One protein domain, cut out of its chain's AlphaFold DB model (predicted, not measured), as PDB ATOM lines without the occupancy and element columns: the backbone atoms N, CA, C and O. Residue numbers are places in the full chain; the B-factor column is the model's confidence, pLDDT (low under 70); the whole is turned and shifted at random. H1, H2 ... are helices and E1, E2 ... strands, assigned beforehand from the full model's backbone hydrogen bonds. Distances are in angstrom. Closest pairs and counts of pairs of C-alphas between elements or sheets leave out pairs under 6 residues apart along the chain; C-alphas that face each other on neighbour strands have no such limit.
ATOM      1  N   ALA A 235       5.278 -16.236  37.836       58.59
ATOM      2  CA  ALA A 235       6.678 -16.101  38.217       58.59
ATOM      3  C   ALA A 235       7.445 -17.381  37.846       58.59
ATOM      4  O   ALA A 235       7.127 -18.475  38.308       58.59
ATOM      5  N   VAL A 236       8.481 -17.250  37.017       60.97
ATOM      6  CA  VAL A 236       9.381 -18.363  36.688       60.97
ATOM      7  C   VAL A 236      10.607 -18.287  37.590       60.97
ATOM      8  O   VAL A 236      11.410 -17.358  37.472       60.97
ATOM      9  N   ILE A 237      10.782 -19.280  38.460       62.78
ATOM     10  CA  ILE A 237      11.981 -19.432  39.287       62.78
ATOM     11  C   ILE A 237      12.966 -20.334  38.551       62.78
ATOM     12  O   ILE A 237      12.637 -21.443  38.134       62.78
ATOM     13  N   ARG A 238      14.205 -19.869  38.407       65.19
ATOM     14  CA  ARG A 238      15.310 -20.666  37.866       65.19
ATOM     15  C   ARG A 238      16.410 -20.736  38.905       65.19
ATOM     16  O   ARG A 238      16.798 -19.701  39.437       65.19
ATOM     17  N   GLY A 239      16.921 -21.932  39.152       60.56
ATOM     18  CA  GLY A 239      18.114 -22.124  39.964       60.56
ATOM     19  C   GLY A 239      19.239 -22.720  39.139       60.56
ATOM     20  O   GLY A 239      19.012 -23.540  38.245       60.56
ATOM     21  N   ASN A 240      20.457 -22.285  39.441       56.38
ATOM     22  CA  ASN A 240      21.679 -22.858  38.903       56.38
ATOM     23  C   ASN A 240      22.673 -23.004  40.046       56.38
ATOM     24  O   ASN A 240      23.380 -22.055  40.370       56.38
ATOM     25  N   ALA A 241      22.732 -24.184  40.643       52.88
ATOM     26  CA  ALA A 241      23.751 -24.465  41.628       52.88
ATOM     27  C   ALA A 241      25.010 -24.992  40.929       52.88
ATOM     28  O   ALA A 241      24.938 -25.921  40.123       52.88
ATOM     29  N   ALA A 242      26.174 -24.401  41.217       44.03
ATOM     30  CA  ALA A 242      27.458 -24.837  40.666       44.03
ATOM     31  C   ALA A 242      27.880 -26.166  41.314       44.03
ATOM     32  O   ALA A 242      28.690 -26.194  42.234       44.03
ATOM     33  N   LEU A 243      27.268 -27.276  40.894       48.69
ATOM     34  CA  LEU A 243      27.366 -28.551  41.600       48.69
ATOM     35  C   LEU A 243      27.623 -29.702  40.645       48.69
ATOM     36  O   LEU A 243      26.697 -30.283  40.094       48.69
ATOM     37  N   GLY A 244      28.869 -30.160  40.587       46.00
ATOM     38  CA  GLY A 244      29.191 -31.468  40.010       46.00
ATOM     39  C   GLY A 244      28.594 -32.671  40.771       46.00
ATOM     40  O   GLY A 244      28.934 -33.802  40.438       46.00
ATOM     41  N   ALA A 245      27.746 -32.475  41.797       51.78
ATOM     42  CA  ALA A 245      27.381 -33.531  42.751       51.78
ATOM     43  C   ALA A 245      25.919 -33.580  43.254       51.78
ATOM     44  O   ALA A 245      25.613 -34.469  44.052       51.78
ATOM     45  N   ILE A 246      24.994 -32.706  42.826       59.00
ATOM     46  CA  ILE A 246      23.557 -32.954  43.081       59.00
ATOM     47  C   ILE A 246      22.986 -33.715  41.896       59.00
ATOM     48  O   ILE A 246      22.578 -33.142  40.891       59.00
ATOM     49  N   LYS A 247      23.000 -35.038  42.040       61.28
ATOM     50  CA  LYS A 247      22.209 -35.970  41.241       61.28
ATOM     51  C   LYS A 247      21.028 -36.410  42.102       61.28
ATOM     52  O   LYS A 247      21.177 -36.468  43.322       61.28
ATOM     53  N   ASN A 248      19.899 -36.740  41.480       70.06
ATOM     54  CA  ASN A 248      18.752 -37.342  42.170       70.06
ATOM     55  C   ASN A 248      18.111 -36.407  43.214       70.06
ATOM     56  O   ASN A 248      17.904 -36.794  44.361       70.06
ATOM     57  N   ALA A 249      17.807 -35.165  42.836       74.88
ATOM     58  CA  ALA A 249      17.027 -34.251  43.669       74.88
ATOM     59  C   ALA A 249      15.801 -33.735  42.919       74.88
ATOM     60  O   ALA A 249      15.828 -33.598  41.698       74.88
ATOM     61  N   ASN A 250      14.755 -33.432  43.674       84.25
ATOM     62  CA  ASN A 250      13.521 -32.829  43.207       84.25
ATOM     63  C   ASN A 250      13.335 -31.473  43.881       84.25
ATOM     64  O   ASN A 250      13.745 -31.265  45.027       84.25
ATOM     65  N   VAL A 251      12.695 -30.563  43.158       82.56
ATOM     66  CA  VAL A 251      12.314 -29.253  43.669       82.56
ATOM     67  C   VAL A 251      10.824 -29.057  43.455       82.56
ATOM     68  O   VAL A 251      10.318 -29.294  42.358       82.56
ATOM     69  N   THR A 252      10.145 -28.598  44.499       83.44
ATOM     70  CA  THR A 252       8.728 -28.228  44.465       83.44
ATOM     71  C   THR A 252       8.561 -26.910  45.214       83.44
ATOM     72  O   THR A 252       9.222 -26.682  46.231       83.44
ATOM     73  N   ALA A 253       7.697 -26.032  44.713       80.94
ATOM     74  CA  ALA A 253       7.293 -24.823  45.413       80.94
ATOM     75  C   ALA A 253       5.955 -25.043  46.128       80.94
ATOM     76  O   ALA A 253       5.044 -25.650  45.564       80.94
ATOM     77  N   TYR A 254       5.832 -24.511  47.341       79.62
ATOM     78  CA  TYR A 254       4.639 -24.578  48.180       79.62
ATOM     79  C   TYR A 254       4.163 -23.175  48.577       79.62
ATOM     80  O   TYR A 254       4.961 -22.236  48.631       79.62
ATOM     81  N   ASP A 255       2.870 -23.021  48.847       77.75
ATOM     82  CA  ASP A 255       2.334 -21.847  49.540       77.75
ATOM     83  C   ASP A 255       2.539 -21.950  51.067       77.75
ATOM     84  O   ASP A 255       2.992 -22.971  51.590       77.75
ATOM     85  N   ALA A 256       2.185 -20.893  51.805       65.31
ATOM     86  CA  ALA A 256       2.284 -20.879  53.268       65.31
ATOM     87  C   ALA A 256       1.352 -21.891  53.974       65.31
ATOM     88  O   ALA A 256       1.530 -22.159  55.162       65.31
ATOM     89  N   ALA A 257       0.358 -22.438  53.268       73.81
ATOM     90  CA  ALA A 257      -0.533 -23.482  53.765       73.81
ATOM     91  C   ALA A 257      -0.014 -24.903  53.452       73.81
ATOM     92  O   ALA A 257      -0.643 -25.881  53.856       73.81
ATOM     93  N   GLY A 258       1.136 -25.025  52.777       72.75
ATOM     94  CA  GLY A 258       1.754 -26.298  52.410       72.75
ATOM     95  C   GLY A 258       1.183 -26.936  51.141       72.75
ATOM     96  O   GLY A 258       1.467 -28.104  50.871       72.75
ATOM     97  N   ASN A 259       0.400 -26.208  50.341       81.00
ATOM     98  CA  ASN A 259      -0.086 -26.696  49.051       81.00
ATOM     99  C   ASN A 259       0.971 -26.467  47.972       81.00
ATOM    100  O   ASN A 259       1.568 -25.395  47.903       81.00
ATOM    101  N   ALA A 260       1.190 -27.457  47.105       82.19
ATOM    102  CA  ALA A 260       2.113 -27.304  45.986       82.19
ATOM    103  C   ALA A 260       1.574 -26.266  44.983       82.19
ATOM    104  O   ALA A 260       0.449 -26.379  44.501       82.19
ATOM    105  N   ILE A 261       2.397 -25.269  44.658       83.25
ATOM    106  CA  ILE A 261       2.111 -24.197  43.685       83.25
ATOM    107  C   ILE A 261       2.968 -24.319  42.416       83.25
ATOM    108  O   ILE A 261       2.928 -23.449  41.541       83.25
ATOM    109  N   SER A 262       3.739 -25.397  42.307       82.81
ATOM    110  CA  SER A 262       4.430 -25.825  41.096       82.81
ATOM    111  C   SER A 262       4.347 -27.340  40.958       82.81
ATOM    112  O   SER A 262       4.202 -28.055  41.952       82.81
ATOM    113  N   ASP A 263       4.575 -27.831  39.746       85.69
ATOM    114  CA  ASP A 263       4.932 -29.232  39.558       85.69
ATOM    115  C   ASP A 263       6.271 -29.541  40.245       85.69
ATOM    116  O   ASP A 263       7.129 -28.664  40.416       85.69
ATOM    117  N   THR A 264       6.459 -30.803  40.633       86.00
ATOM    118  CA  THR A 264       7.757 -31.304  41.086       86.00
ATOM    119  C   THR A 264       8.685 -31.467  39.888       86.00
ATOM    120  O   THR A 264       8.402 -32.236  38.969       86.00
ATOM    121  N   VAL A 265       9.820 -30.768  39.909       84.69
ATOM    122  CA  VAL A 265      10.804 -30.767  38.819       84.69
ATOM    123  C   VAL A 265      12.107 -31.403  39.294       84.69
ATOM    124  O   VAL A 265      12.621 -31.066  40.360       84.69
ATOM    125  N   ALA A 266      12.664 -32.310  38.492       82.88
ATOM    126  CA  ALA A 266      13.967 -32.903  38.767       82.88
ATOM    127  C   ALA A 266      15.098 -31.876  38.586       82.88
ATOM    128  O   ALA A 266      15.107 -31.095  37.632       82.88
ATOM    129  N   VAL A 267      16.089 -31.917  39.473       77.62
ATOM    130  CA  VAL A 267      17.348 -31.184  39.321       77.62
ATOM    131  C   VAL A 267      18.245 -31.966  38.366       77.62
ATOM    132  O   VAL A 267      18.708 -33.059  38.695       77.62
ATOM    133  N   VAL A 268      18.512 -31.391  37.194       76.19
ATOM    134  CA  VAL A 268      19.390 -31.980  36.175       76.19
ATOM    135  C   VAL A 268      20.677 -31.169  36.134       76.19
ATOM    136  O   VAL A 268      20.650 -29.976  35.837       76.19
ATOM    137  N   ASP A 269      21.800 -31.800  36.484       70.94
ATOM    138  CA  ASP A 269      23.129 -31.172  36.528       70.94
ATOM    139  C   ASP A 269      23.159 -29.845  37.313       70.94
ATOM    140  O   ASP A 269      23.707 -28.837  36.864       70.94
ATOM    141  N   GLY A 270      22.508 -29.824  38.483       66.94
ATOM    142  CA  GLY A 270      22.433 -28.638  39.347       66.94
ATOM    143  C   GLY A 270      21.475 -27.540  38.864       66.94
ATOM    144  O   GLY A 270      21.406 -26.478  39.487       66.94
ATOM    145  N   LYS A 271      20.716 -27.775  37.788       72.06
ATOM    146  CA  LYS A 271      19.772 -26.809  37.211       72.06
ATOM    147  C   LYS A 271      18.330 -27.263  37.378       72.06
ATOM    148  O   LYS A 271      18.011 -28.442  37.232       72.06
ATOM    149  N   TYR A 272      17.451 -26.299  37.631       76.81
ATOM    150  CA  TYR A 272      16.003 -26.490  37.634       76.81
ATOM    151  C   TYR A 272      15.294 -25.223  37.150       76.81
ATOM    152  O   TYR A 272      15.816 -24.106  37.236       76.81
ATOM    153  N   THR A 273      14.094 -25.388  36.603       77.94
ATOM    154  CA  THR A 273      13.199 -24.287  36.235       77.94
ATOM    155  C   THR A 273      11.799 -24.652  36.694       77.94
ATOM    156  O   THR A 273      11.287 -25.698  36.311       77.94
ATOM    157  N   LEU A 274      11.207 -23.796  37.520       73.06
ATOM    158  CA  LEU A 274       9.861 -23.943  38.055       73.06
ATOM    159  C   LEU A 274       9.013 -22.791  37.538       73.06
ATOM    160  O   LEU A 274       9.416 -21.628  37.620       73.06
ATOM    161  N   THR A 275       7.832 -23.118  37.040       76.69
ATOM    162  CA  THR A 275       6.790 -22.135  36.755       76.69
ATOM    163  C   THR A 275       5.839 -22.138  37.941       76.69
ATOM    164  O   THR A 275       5.295 -23.186  38.283       76.69
ATOM    165  N   LEU A 276       5.682 -20.991  38.599       73.25
ATOM    166  CA  LEU A 276       4.742 -20.854  39.705       73.25
ATOM    167  C   LEU A 276       3.336 -20.593  39.173       73.25
ATOM    168  O   LEU A 276       3.145 -19.759  38.283       73.25
ATOM    169  N   THR A 277       2.357 -21.276  39.759       70.94
ATOM    170  CA  THR A 277       0.939 -21.027  39.491       70.94
ATOM    171  C   THR A 277       0.535 -19.695  40.140       70.94
ATOM    172  O   THR A 277       0.788 -19.510  41.336       70.94
ATOM    173  N   PRO A 278      -0.065 -18.746  39.398       58.19
ATOM    174  CA  PRO A 278      -0.508 -17.467  39.956       58.19
ATOM    175  C   PRO A 278      -1.597 -17.662  41.022       58.19
ATOM    176  O   PRO A 278      -2.494 -18.482  40.840       58.19
ATOM    177  N   GLY A 279      -1.555 -16.883  42.112       55.38
ATOM    178  CA  GLY A 279      -2.651 -16.833  43.098       55.38
ATOM    179  C   GLY A 279      -2.248 -16.734  44.571       55.38
ATOM    180  O   GLY A 279      -3.096 -16.430  45.404       55.38
ATOM    181  N   SER A 280      -0.973 -16.935  44.915       52.16
ATOM    182  CA  SER A 280      -0.499 -16.771  46.294       52.16
ATOM    183  C   SER A 280      -0.005 -15.343  46.541       52.16
ATOM    184  O   SER A 280       1.004 -14.926  45.976       52.16
ATOM    185  N   SER A 281      -0.680 -14.600  47.423       48.50
ATOM    186  CA  SER A 281      -0.171 -13.345  48.008       48.50
ATOM    187  C   SER A 281       0.894 -13.581  49.090       48.50
ATOM    188  O   SER A 281       1.427 -12.627  49.656       48.50
ATOM    189  N   THR A 282       1.203 -14.847  49.385       58.22
ATOM    190  CA  THR A 282       2.202 -15.262  50.373       58.22
ATOM    191  C   THR A 282       3.516 -15.662  49.698       58.22
ATOM    192  O   THR A 282       3.484 -16.174  48.571       58.22
ATOM    193  N   PRO A 283       4.673 -15.425  50.347       61.69
ATOM    194  CA  PRO A 283       5.965 -15.774  49.775       61.69
ATOM    195  C   PRO A 283       6.027 -17.287  49.499       61.69
ATOM    196  O   PRO A 283       5.755 -18.075  50.404       61.69
ATOM    197  N   PRO A 284       6.354 -17.706  48.264       67.44
ATOM    198  CA  PRO A 284       6.438 -19.118  47.916       67.44
ATOM    199  C   PRO A 284       7.604 -19.780  48.664       67.44
ATOM    200  O   PRO A 284       8.725 -19.266  48.650       67.44
ATOM    201  N   GLN A 285       7.363 -20.934  49.285       74.25
ATOM    202  CA  GLN A 285       8.404 -21.747  49.906       74.25
ATOM    203  C   GLN A 285       8.991 -22.706  48.872       74.25
ATOM    204  O   GLN A 285       8.275 -23.510  48.280       74.25
ATOM    205  N   LEU A 286      10.306 -22.657  48.670       75.31
ATOM    206  CA  LEU A 286      11.005 -23.608  47.812       75.31
ATOM    207  C   LEU A 286      11.563 -24.758  48.649       75.31
ATOM    208  O   LEU A 286      12.379 -24.528  49.540       75.31
ATOM    209  N   VAL A 287      11.171 -25.993  48.335       80.69
ATOM    210  CA  VAL A 287      11.681 -27.192  49.011       80.69
ATOM    211  C   VAL A 287      12.521 -28.004  48.037       80.69
ATOM    212  O   VAL A 287      12.050 -28.404  46.973       80.69
ATOM    213  N   LEU A 288      13.772 -28.258  48.425       80.31
ATOM    214  CA  LEU A 288      14.670 -29.178  47.738       80.31
ATOM    215  C   LEU A 288      14.756 -30.469  48.550       80.31
ATOM    216  O   LEU A 288      15.102 -30.441  49.730       80.31
ATOM    217  N   SER A 289      14.480 -31.603  47.913       80.50
ATOM    218  CA  SER A 289      14.575 -32.930  48.524       80.50
ATOM    219  C   SER A 289      15.353 -33.880  47.622       80.50
ATOM    220  O   SER A 289      15.381 -33.720  46.401       80.50
ATOM    221  N   LYS A 290      16.019 -34.881  48.203       77.81
ATOM    222  CA  LYS A 290      16.597 -35.962  47.399       77.81
ATOM    223  C   LYS A 290      15.507 -36.941  46.989       77.81
ATOM    224  O   LYS A 290      14.657 -37.304  47.797       77.81
ATOM    225  N   THR A 291      15.558 -37.407  45.745       77.56
ATOM    226  CA  THR A 291      14.585 -38.367  45.211       77.56
ATOM    227  C   THR A 291      14.687 -39.732  45.890       77.56
ATOM    228  O   THR A 291      13.730 -40.493  45.858       77.56
ATOM    229  N   ASP A 292      15.837 -40.048  46.492       77.38
ATOM    230  CA  ASP A 292      16.078 -41.284  47.246       77.38
ATOM    231  C   ASP A 292      15.696 -41.187  48.738       77.38
ATOM    232  O   ASP A 292      15.857 -42.156  49.475       77.38
ATOM    233  N   GLY A 293      15.206 -40.026  49.196       73.44
ATOM    234  CA  GLY A 293      14.829 -39.784  50.593       73.44
ATOM    235  C   GLY A 293      16.004 -39.660  51.574       73.44
ATOM    236  O   GLY A 293      15.786 -39.491  52.777       73.44
ATOM    237  N   SER A 294      17.251 -39.725  51.098       78.00
ATOM    238  CA  SER A 294      18.431 -39.548  51.944       78.00
ATOM    239  C   SER A 294      18.645 -38.079  52.336       78.00
ATOM    240  O   SER A 294      18.195 -37.152  51.661       78.00
ATOM    241  N   SER A 295      19.366 -37.845  53.434       78.12
ATOM    242  CA  SER A 295      19.713 -36.490  53.878       78.12
ATOM    243  C   SER A 295      20.769 -35.845  52.974       78.12
ATOM    244  O   SER A 295      21.659 -36.515  52.435       78.12
ATOM    245  N   PHE A 296      20.725 -34.521  52.821       77.88
ATOM    246  CA  PHE A 296      21.834 -33.772  52.227       77.88
ATOM    247  C   PHE A 296      23.060 -33.810  53.147       77.88
ATOM    248  O   PHE A 296      22.949 -33.666  54.361       77.88
ATOM    249  N   THR A 297      24.248 -33.989  52.568       81.12
ATOM    250  CA  THR A 297      25.507 -33.802  53.306       81.12
ATOM    251  C   THR A 297      25.778 -32.309  53.514       81.12
ATOM    252  O   THR A 297      25.324 -31.485  52.720       81.12
ATOM    253  N   GLY A 298      26.572 -31.938  54.524       74.88
ATOM    254  CA  GLY A 298      26.913 -30.529  54.774       74.88
ATOM    255  C   GLY A 298      27.558 -29.827  53.568       74.88
ATOM    256  O   GLY A 298      27.232 -28.681  53.270       74.88
ATOM    257  N   ALA A 299      28.399 -30.539  52.808       71.81
ATOM    258  CA  ALA A 299      28.983 -30.026  51.567       71.81
ATOM    259  C   ALA A 299      27.921 -29.771  50.483       71.81
ATOM    260  O   ALA A 299      27.992 -28.765  49.783       71.81
ATOM    261  N   GLN A 300      26.915 -30.645  50.368       74.56
ATOM    262  CA  GLN A 300      25.802 -30.452  49.435       74.56
ATOM    263  C   GLN A 300      24.932 -29.261  49.843       74.56
ATOM    264  O   GLN A 300      24.590 -28.458  48.983       74.56
ATOM    265  N   VAL A 301      24.628 -29.100  51.137       76.38
ATOM    266  CA  VAL A 301      23.864 -27.945  51.641       76.38
ATOM    267  C   VAL A 301      24.600 -26.639  51.347       76.38
ATOM    268  O   VAL A 301      24.030 -25.756  50.713       76.38
ATOM    269  N   LYS A 302      25.883 -26.529  51.724       71.75
ATOM    270  CA  LYS A 302      26.701 -25.331  51.461       71.75
ATOM    271  C   LYS A 302      26.665 -24.934  49.989       71.75
ATOM    272  O   LYS A 302      26.494 -23.768  49.651       71.75
ATOM    273  N   ALA A 303      26.808 -25.918  49.122       68.75
ATOM    274  CA  ALA A 303      26.977 -25.666  47.713       68.75
ATOM    275  C   ALA A 303      25.623 -25.386  47.001       68.75
ATOM    276  O   ALA A 303      25.601 -24.675  45.998       68.75
ATOM    277  N   VAL A 304      24.480 -25.829  47.558       74.25
ATOM    278  CA  VAL A 304      23.148 -25.298  47.189       74.25
ATOM    279  C   VAL A 304      23.066 -23.814  47.518       74.25
ATOM    280  O   VAL A 304      22.686 -23.035  46.650       74.25
ATOM    281  N   LEU A 305      23.455 -23.419  48.736       75.00
ATOM    282  CA  LEU A 305      23.359 -22.031  49.197       75.00
ATOM    283  C   LEU A 305      24.229 -21.078  48.369       75.00
ATOM    284  O   LEU A 305      23.752 -20.030  47.951       75.00
ATOM    285  N   GLU A 306      25.469 -21.466  48.059       70.50
ATOM    286  CA  GLU A 306      26.369 -20.690  47.185       70.50
ATOM    287  C   GLU A 306      25.889 -20.635  45.724       70.50
ATOM    288  O   GLU A 306      26.270 -19.745  44.966       70.50
ATOM    289  N   GLY A 307      25.044 -21.585  45.326       67.12
ATOM    290  CA  GLY A 307      24.425 -21.657  44.011       67.12
ATOM    291  C   GLY A 307      23.164 -20.807  43.842       67.12
ATOM    292  O   GLY A 307      22.675 -20.650  42.722       67.12
ATOM    293  N   LEU A 308      22.599 -20.265  44.921       71.75
ATOM    294  CA  LEU A 308      21.385 -19.459  44.832       71.75
ATOM    295  C   LEU A 308      21.704 -18.112  44.175       71.75
ATOM    296  O   LEU A 308      22.383 -17.261  44.740       71.75
ATOM    297  N   GLN A 309      21.186 -17.910  42.966       68.69
ATOM    298  CA  GLN A 309      21.297 -16.648  42.242       68.69
ATOM    299  C   GLN A 309      19.953 -15.934  42.229       68.69
ATOM    300  O   GLN A 309      18.936 -16.495  41.820       68.69
ATOM    301  N   PHE A 310      19.955 -14.666  42.633       69.56
ATOM    302  CA  PHE A 310      18.781 -13.816  42.526       69.56
ATOM    303  C   PHE A 310      18.713 -13.178  41.133       69.56
ATOM    304  O   PHE A 310      19.634 -12.480  40.708       69.56
ATOM    305  N   LYS A 311      17.605 -13.401  40.421       67.56
ATOM    306  CA  LYS A 311      17.311 -12.760  39.135       67.56
ATOM    307  C   LYS A 311      15.896 -12.198  39.168       67.56
ATOM    308  O   LYS A 311      14.944 -12.932  39.401       67.56
ATOM    309  N   THR A 312      15.759 -10.906  38.893       67.81
ATOM    310  CA  THR A 312      14.472 -10.203  38.861       67.81
ATOM    311  C   THR A 312      14.359  -9.353  37.603       67.81
ATOM    312  O   THR A 312      15.354  -8.832  37.105       67.81
ATOM    313  N   THR A 313      13.142  -9.215  37.085       67.25
ATOM    314  CA  THR A 313      12.775  -8.204  36.079       67.25
ATOM    315  C   THR A 313      12.075  -6.995  36.710       67.25
ATOM    316  O   THR A 313      11.870  -5.983  36.042       67.25
ATOM    317  N   SER A 314      11.720  -7.084  37.998       69.75
ATOM    318  CA  SER A 314      11.116  -5.999  38.772       69.75
ATOM    319  C   SER A 314      12.151  -4.925  39.112       69.75
ATOM    320  O   SER A 314      13.282  -5.243  39.481       69.75
ATOM    321  N   ARG A 315      11.731  -3.658  39.013       70.62
ATOM    322  CA  ARG A 315      12.501  -2.463  39.401       70.62
ATOM    323  C   ARG A 315      12.225  -2.005  40.836       70.62
ATOM    324  O   ARG A 315      12.679  -0.937  41.224       70.62
ATOM    325  N   ASP A 316      11.452  -2.780  41.591       77.25
ATOM    326  CA  ASP A 316      11.169  -2.485  42.990       77.25
ATOM    327  C   ASP A 316      12.456  -2.579  43.821       77.25
ATOM    328  O   ASP A 316      13.116  -3.630  43.845       77.25
ATOM    329  N   THR A 317      12.788  -1.460  44.464       77.00
ATOM    330  CA  THR A 317      13.964  -1.248  45.315       77.00
ATOM    331  C   THR A 317      13.751  -1.726  46.748       77.00
ATOM    332  O   THR A 317      14.690  -1.709  47.539       77.00
ATOM    333  N   SER A 318      12.533  -2.147  47.099       81.06
ATOM    334  CA  SER A 318      12.223  -2.697  48.417       81.06
ATOM    335  C   SER A 318      13.099  -3.912  48.723       81.06
ATOM    336  O   SER A 318      13.365  -4.753  47.856       81.06
ATOM    337  N   ALA A 319      13.542  -4.007  49.978       78.06
ATOM    338  CA  ALA A 319      14.366  -5.115  50.435       78.06
ATOM    339  C   ALA A 319      13.614  -6.442  50.291       78.06
ATOM    340  O   ALA A 319      12.483  -6.593  50.754       78.06
ATOM    341  N   ARG A 320      14.271  -7.423  49.678       76.62
ATOM    342  CA  ARG A 320      13.772  -8.790  49.551       76.62
ATOM    343  C   ARG A 320      14.406  -9.627  50.645       76.62
ATOM    344  O   ARG A 320      15.627  -9.615  50.800       76.62
ATOM    345  N   LEU A 321      13.566 -10.322  51.401       78.06
ATOM    346  CA  LEU A 321      13.980 -11.203  52.484       78.06
ATOM    347  C   LEU A 321      13.872 -12.649  52.010       78.06
ATOM    348  O   LEU A 321      12.853 -13.045  51.444       78.06
ATOM    349  N   ILE A 322      14.941 -13.411  52.206       77.50
ATOM    350  CA  ILE A 322      15.014 -14.833  51.886       77.50
ATOM    351  C   ILE A 322      15.349 -15.557  53.181       77.50
ATOM    352  O   ILE A 322      16.480 -15.469  53.655       77.50
ATOM    353  N   ASP A 323      14.376 -16.272  53.730       82.75
ATOM    354  CA  ASP A 323      14.577 -17.110  54.907       82.75
ATOM    355  C   ASP A 323      14.937 -18.534  54.483       82.75
ATOM    356  O   ASP A 323      14.287 -19.138  53.629       82.75
ATOM    357  N   ILE A 324      15.992 -19.070  55.092       82.38
ATOM    358  CA  ILE A 324      16.503 -20.414  54.837       82.38
ATOM    359  C   ILE A 324      16.377 -21.230  56.119       82.38
ATOM    360  O   ILE A 324      16.885 -20.843  57.171       82.38
ATOM    361  N   THR A 325      15.744 -22.393  56.017       83.94
ATOM    362  CA  THR A 325      15.636 -23.372  57.101       83.94
ATOM    363  C   THR A 325      16.112 -24.740  56.629       83.94
ATOM    364  O   THR A 325      16.083 -25.060  55.440       83.94
ATOM    365  N   LEU A 326      16.580 -25.552  57.574       81.12
ATOM    366  CA  LEU A 326      16.922 -26.951  57.349       81.12
ATOM    367  C   LEU A 326      15.959 -27.814  58.156       81.12
ATOM    368  O   LEU A 326      15.824 -27.602  59.361       81.12
ATOM    369  N   THR A 327      15.326 -28.784  57.503       82.25
ATOM    370  CA  THR A 327      14.444 -29.758  58.153       82.25
ATOM    371  C   THR A 327      15.077 -31.143  58.081       82.25
ATOM    372  O   THR A 327      15.523 -31.569  57.014       82.25
ATOM    373  N   ASP A 328      15.160 -31.835  59.217       80.19
ATOM    374  CA  ASP A 328      15.670 -33.206  59.284       80.19
ATOM    375  C   ASP A 328      14.579 -34.259  58.981       80.19
ATOM    376  O   ASP A 328      13.407 -33.939  58.786       80.19
ATOM    377  N   GLN A 329      14.958 -35.543  58.935       71.44
ATOM    378  CA  GLN A 329      14.018 -36.648  58.680       71.44
ATOM    379  C   GLN A 329      12.977 -36.847  59.793       71.44
ATOM    380  O   GLN A 329      11.932 -37.444  59.545       71.44
ATOM    381  N   ALA A 330      13.250 -36.367  61.010       76.00
ATOM    382  CA  ALA A 330      12.311 -36.406  62.126       76.00
ATOM    383  C   ALA A 330      11.329 -35.217  62.103       76.00
ATOM    384  O   ALA A 330      10.453 -35.133  62.962       76.00
ATOM    385  N   GLY A 331      11.450 -34.319  61.117       79.94
ATOM    386  CA  GLY A 331      10.614 -33.132  60.967       79.94
ATOM    387  C   GLY A 331      11.072 -31.941  61.811       79.94
ATOM    388  O   GLY A 331      10.388 -30.915  61.832       79.94
ATOM    389  N   ASN A 332      12.221 -32.025  62.489       80.44
ATOM    390  CA  ASN A 332      12.755 -30.890  63.236       80.44
ATOM    391  C   ASN A 332      13.284 -29.849  62.253       80.44
ATOM    392  O   ASN A 332      14.068 -30.177  61.365       80.44
ATOM    393  N   THR A 333      12.878 -28.594  62.428       85.31
ATOM    394  CA  THR A 333      13.280 -27.481  61.559       85.31
ATOM    395  C   THR A 333      14.172 -26.508  62.325       85.31
ATOM    396  O   THR A 333      13.886 -26.165  63.471       85.31
ATOM    397  N   SER A 334      15.270 -26.074  61.704       83.06
ATOM    398  CA  SER A 334      16.185 -25.091  62.285       83.06
ATOM    399  C   SER A 334      15.530 -23.717  62.444       83.06
ATOM    400  O   SER A 334      14.558 -23.386  61.765       83.06
ATOM    401  N   THR A 335      16.125 -22.858  63.272       84.25
ATOM    402  CA  THR A 335      15.808 -21.425  63.243       84.25
ATOM    403  C   THR A 335      16.104 -20.848  61.849       84.25
ATOM    404  O   THR A 335      17.120 -21.239  61.260       84.25
ATOM    405  N   PRO A 336      15.269 -19.933  61.318       82.12
ATOM    406  CA  PRO A 336      15.513 -19.309  60.022       82.12
ATOM    407  C   PRO A 336      16.821 -18.513  59.986       82.12
ATOM    408  O   PRO A 336      17.104 -17.723  60.886       82.12
ATOM    409  N   ALA A 337      17.596 -18.703  58.922       80.69
ATOM    410  CA  ALA A 337      18.712 -17.843  58.553       80.69
ATOM    411  C   ALA A 337      18.265 -16.920  57.412       80.69
ATOM    412  O   ALA A 337      17.933 -17.398  56.330       80.69
ATOM    413  N   GLY A 338      18.235 -15.610  57.661       79.12
ATOM    414  CA  GLY A 338      17.740 -14.621  56.702       79.12
ATOM    415  C   GLY A 338      18.846 -14.002  55.845       79.12
ATOM    416  O   GLY A 338      19.883 -13.585  56.363       79.12
ATOM    417  N   ALA A 339      18.603 -13.873  54.543       78.06
ATOM    418  CA  ALA A 339      19.378 -13.046  53.622       78.06
ATOM    419  C   ALA A 339      18.532 -11.855  53.147       78.06
ATOM    420  O   ALA A 339      17.365 -12.008  52.785       78.06
ATOM    421  N   ARG A 340      19.131 -10.660  53.135       82.19
ATOM    422  CA  ARG A 340      18.486  -9.411  52.709       82.19
ATOM    423  C   ARG A 340      19.138  -8.908  51.425       82.19
ATOM    424  O   ARG A 340      20.346  -8.692  51.401       82.19
TER     425      ARG A 340
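This is residues 235 to 340 of the 526 residues of an uncharacterized protein of Herbaspirillum huttiense (UniProt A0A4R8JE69). A small three-stranded sheet, E3-E2-E5, makes one wall, and the strand pair E1-E4 sits beside it, with E4 near E3 and E2. The hairpin E6-E7 stands apart from these five strands, the short helix H1 is off the three-stranded sheet, and the loop of residues 313 to 318 sticks out. The printed part has 106 residues, with one named helix and seven named strands in the order E1 E2 E3 E4 E5 H1 E6 E7; each of the three sheets is antiparallel. The class is mixed, helices and strands, though just 43 residues are in named elements. The whole is compact, with a radius of gyration of the C-alphas of 13.9 A and spans of 37 by 28 by 26 A.

Begin at the inner strand E2, residues 249 to 254. Its neighbour on one side is the edge strand E5, residues 285 to 290, antiparallel at 158 degrees, with N 250 and O 289 2.8 A apart, within hydrogen-bond range. The other edge strand is E3, residues 265 to 267, which forms a hairpin with E2; they are antiparallel at 138 degrees, and N 251 is 2.8 A from O 265. Next look at E4, residues 271 to 275: its closest C-alphas to E3 are those of Tyr 272 and Ala 266, 6.8 A apart, and to E2 those of Tyr 272 and Val 251, 7.6 A. E4 pairs with E1, residues 236 to 240, antiparallel at 172 degrees, with N 237 and O 274 2.8 A apart. H1, residues 298 to 306, is not on the sheet of E3, E2 and E5, and every O i to N i+4 pair in it is within hydrogen-bond range. Last, E6, residues 320 to 324, and E7, residues 337 to 340, form an antiparallel hairpin at 162 degrees, with N 324 and O 337 2.8 A apart; E5 is apart from both.

Find C-alpha 249 at (17.027, -34.251, 43.669); from there E2 runs 16.4 A to C-alpha 254. E5 spans 16.6 A, E4 13.8 A, E1 13.3 A, E6 13.1 A, H1 12.4 A, E7 10.3 A and E3 6.6 A. E1 begins at C-alpha 236, (9.381, -18.363, 36.688), and E7 ends at C-alpha 340, (18.486, -9.411, 52.709).

Look for the two C-alphas farthest apart at Arg 315 and Ala 330, 40.8 A from each other. The printed part has no cut. The links from H1 to E6, 13 residues, and from E6 to E7, 12 residues, are long. The mean pLDDT of the printed part is 73.1, and 30 residues are under 70, among them 235 to 247, 278 to 284 and 309 to 314.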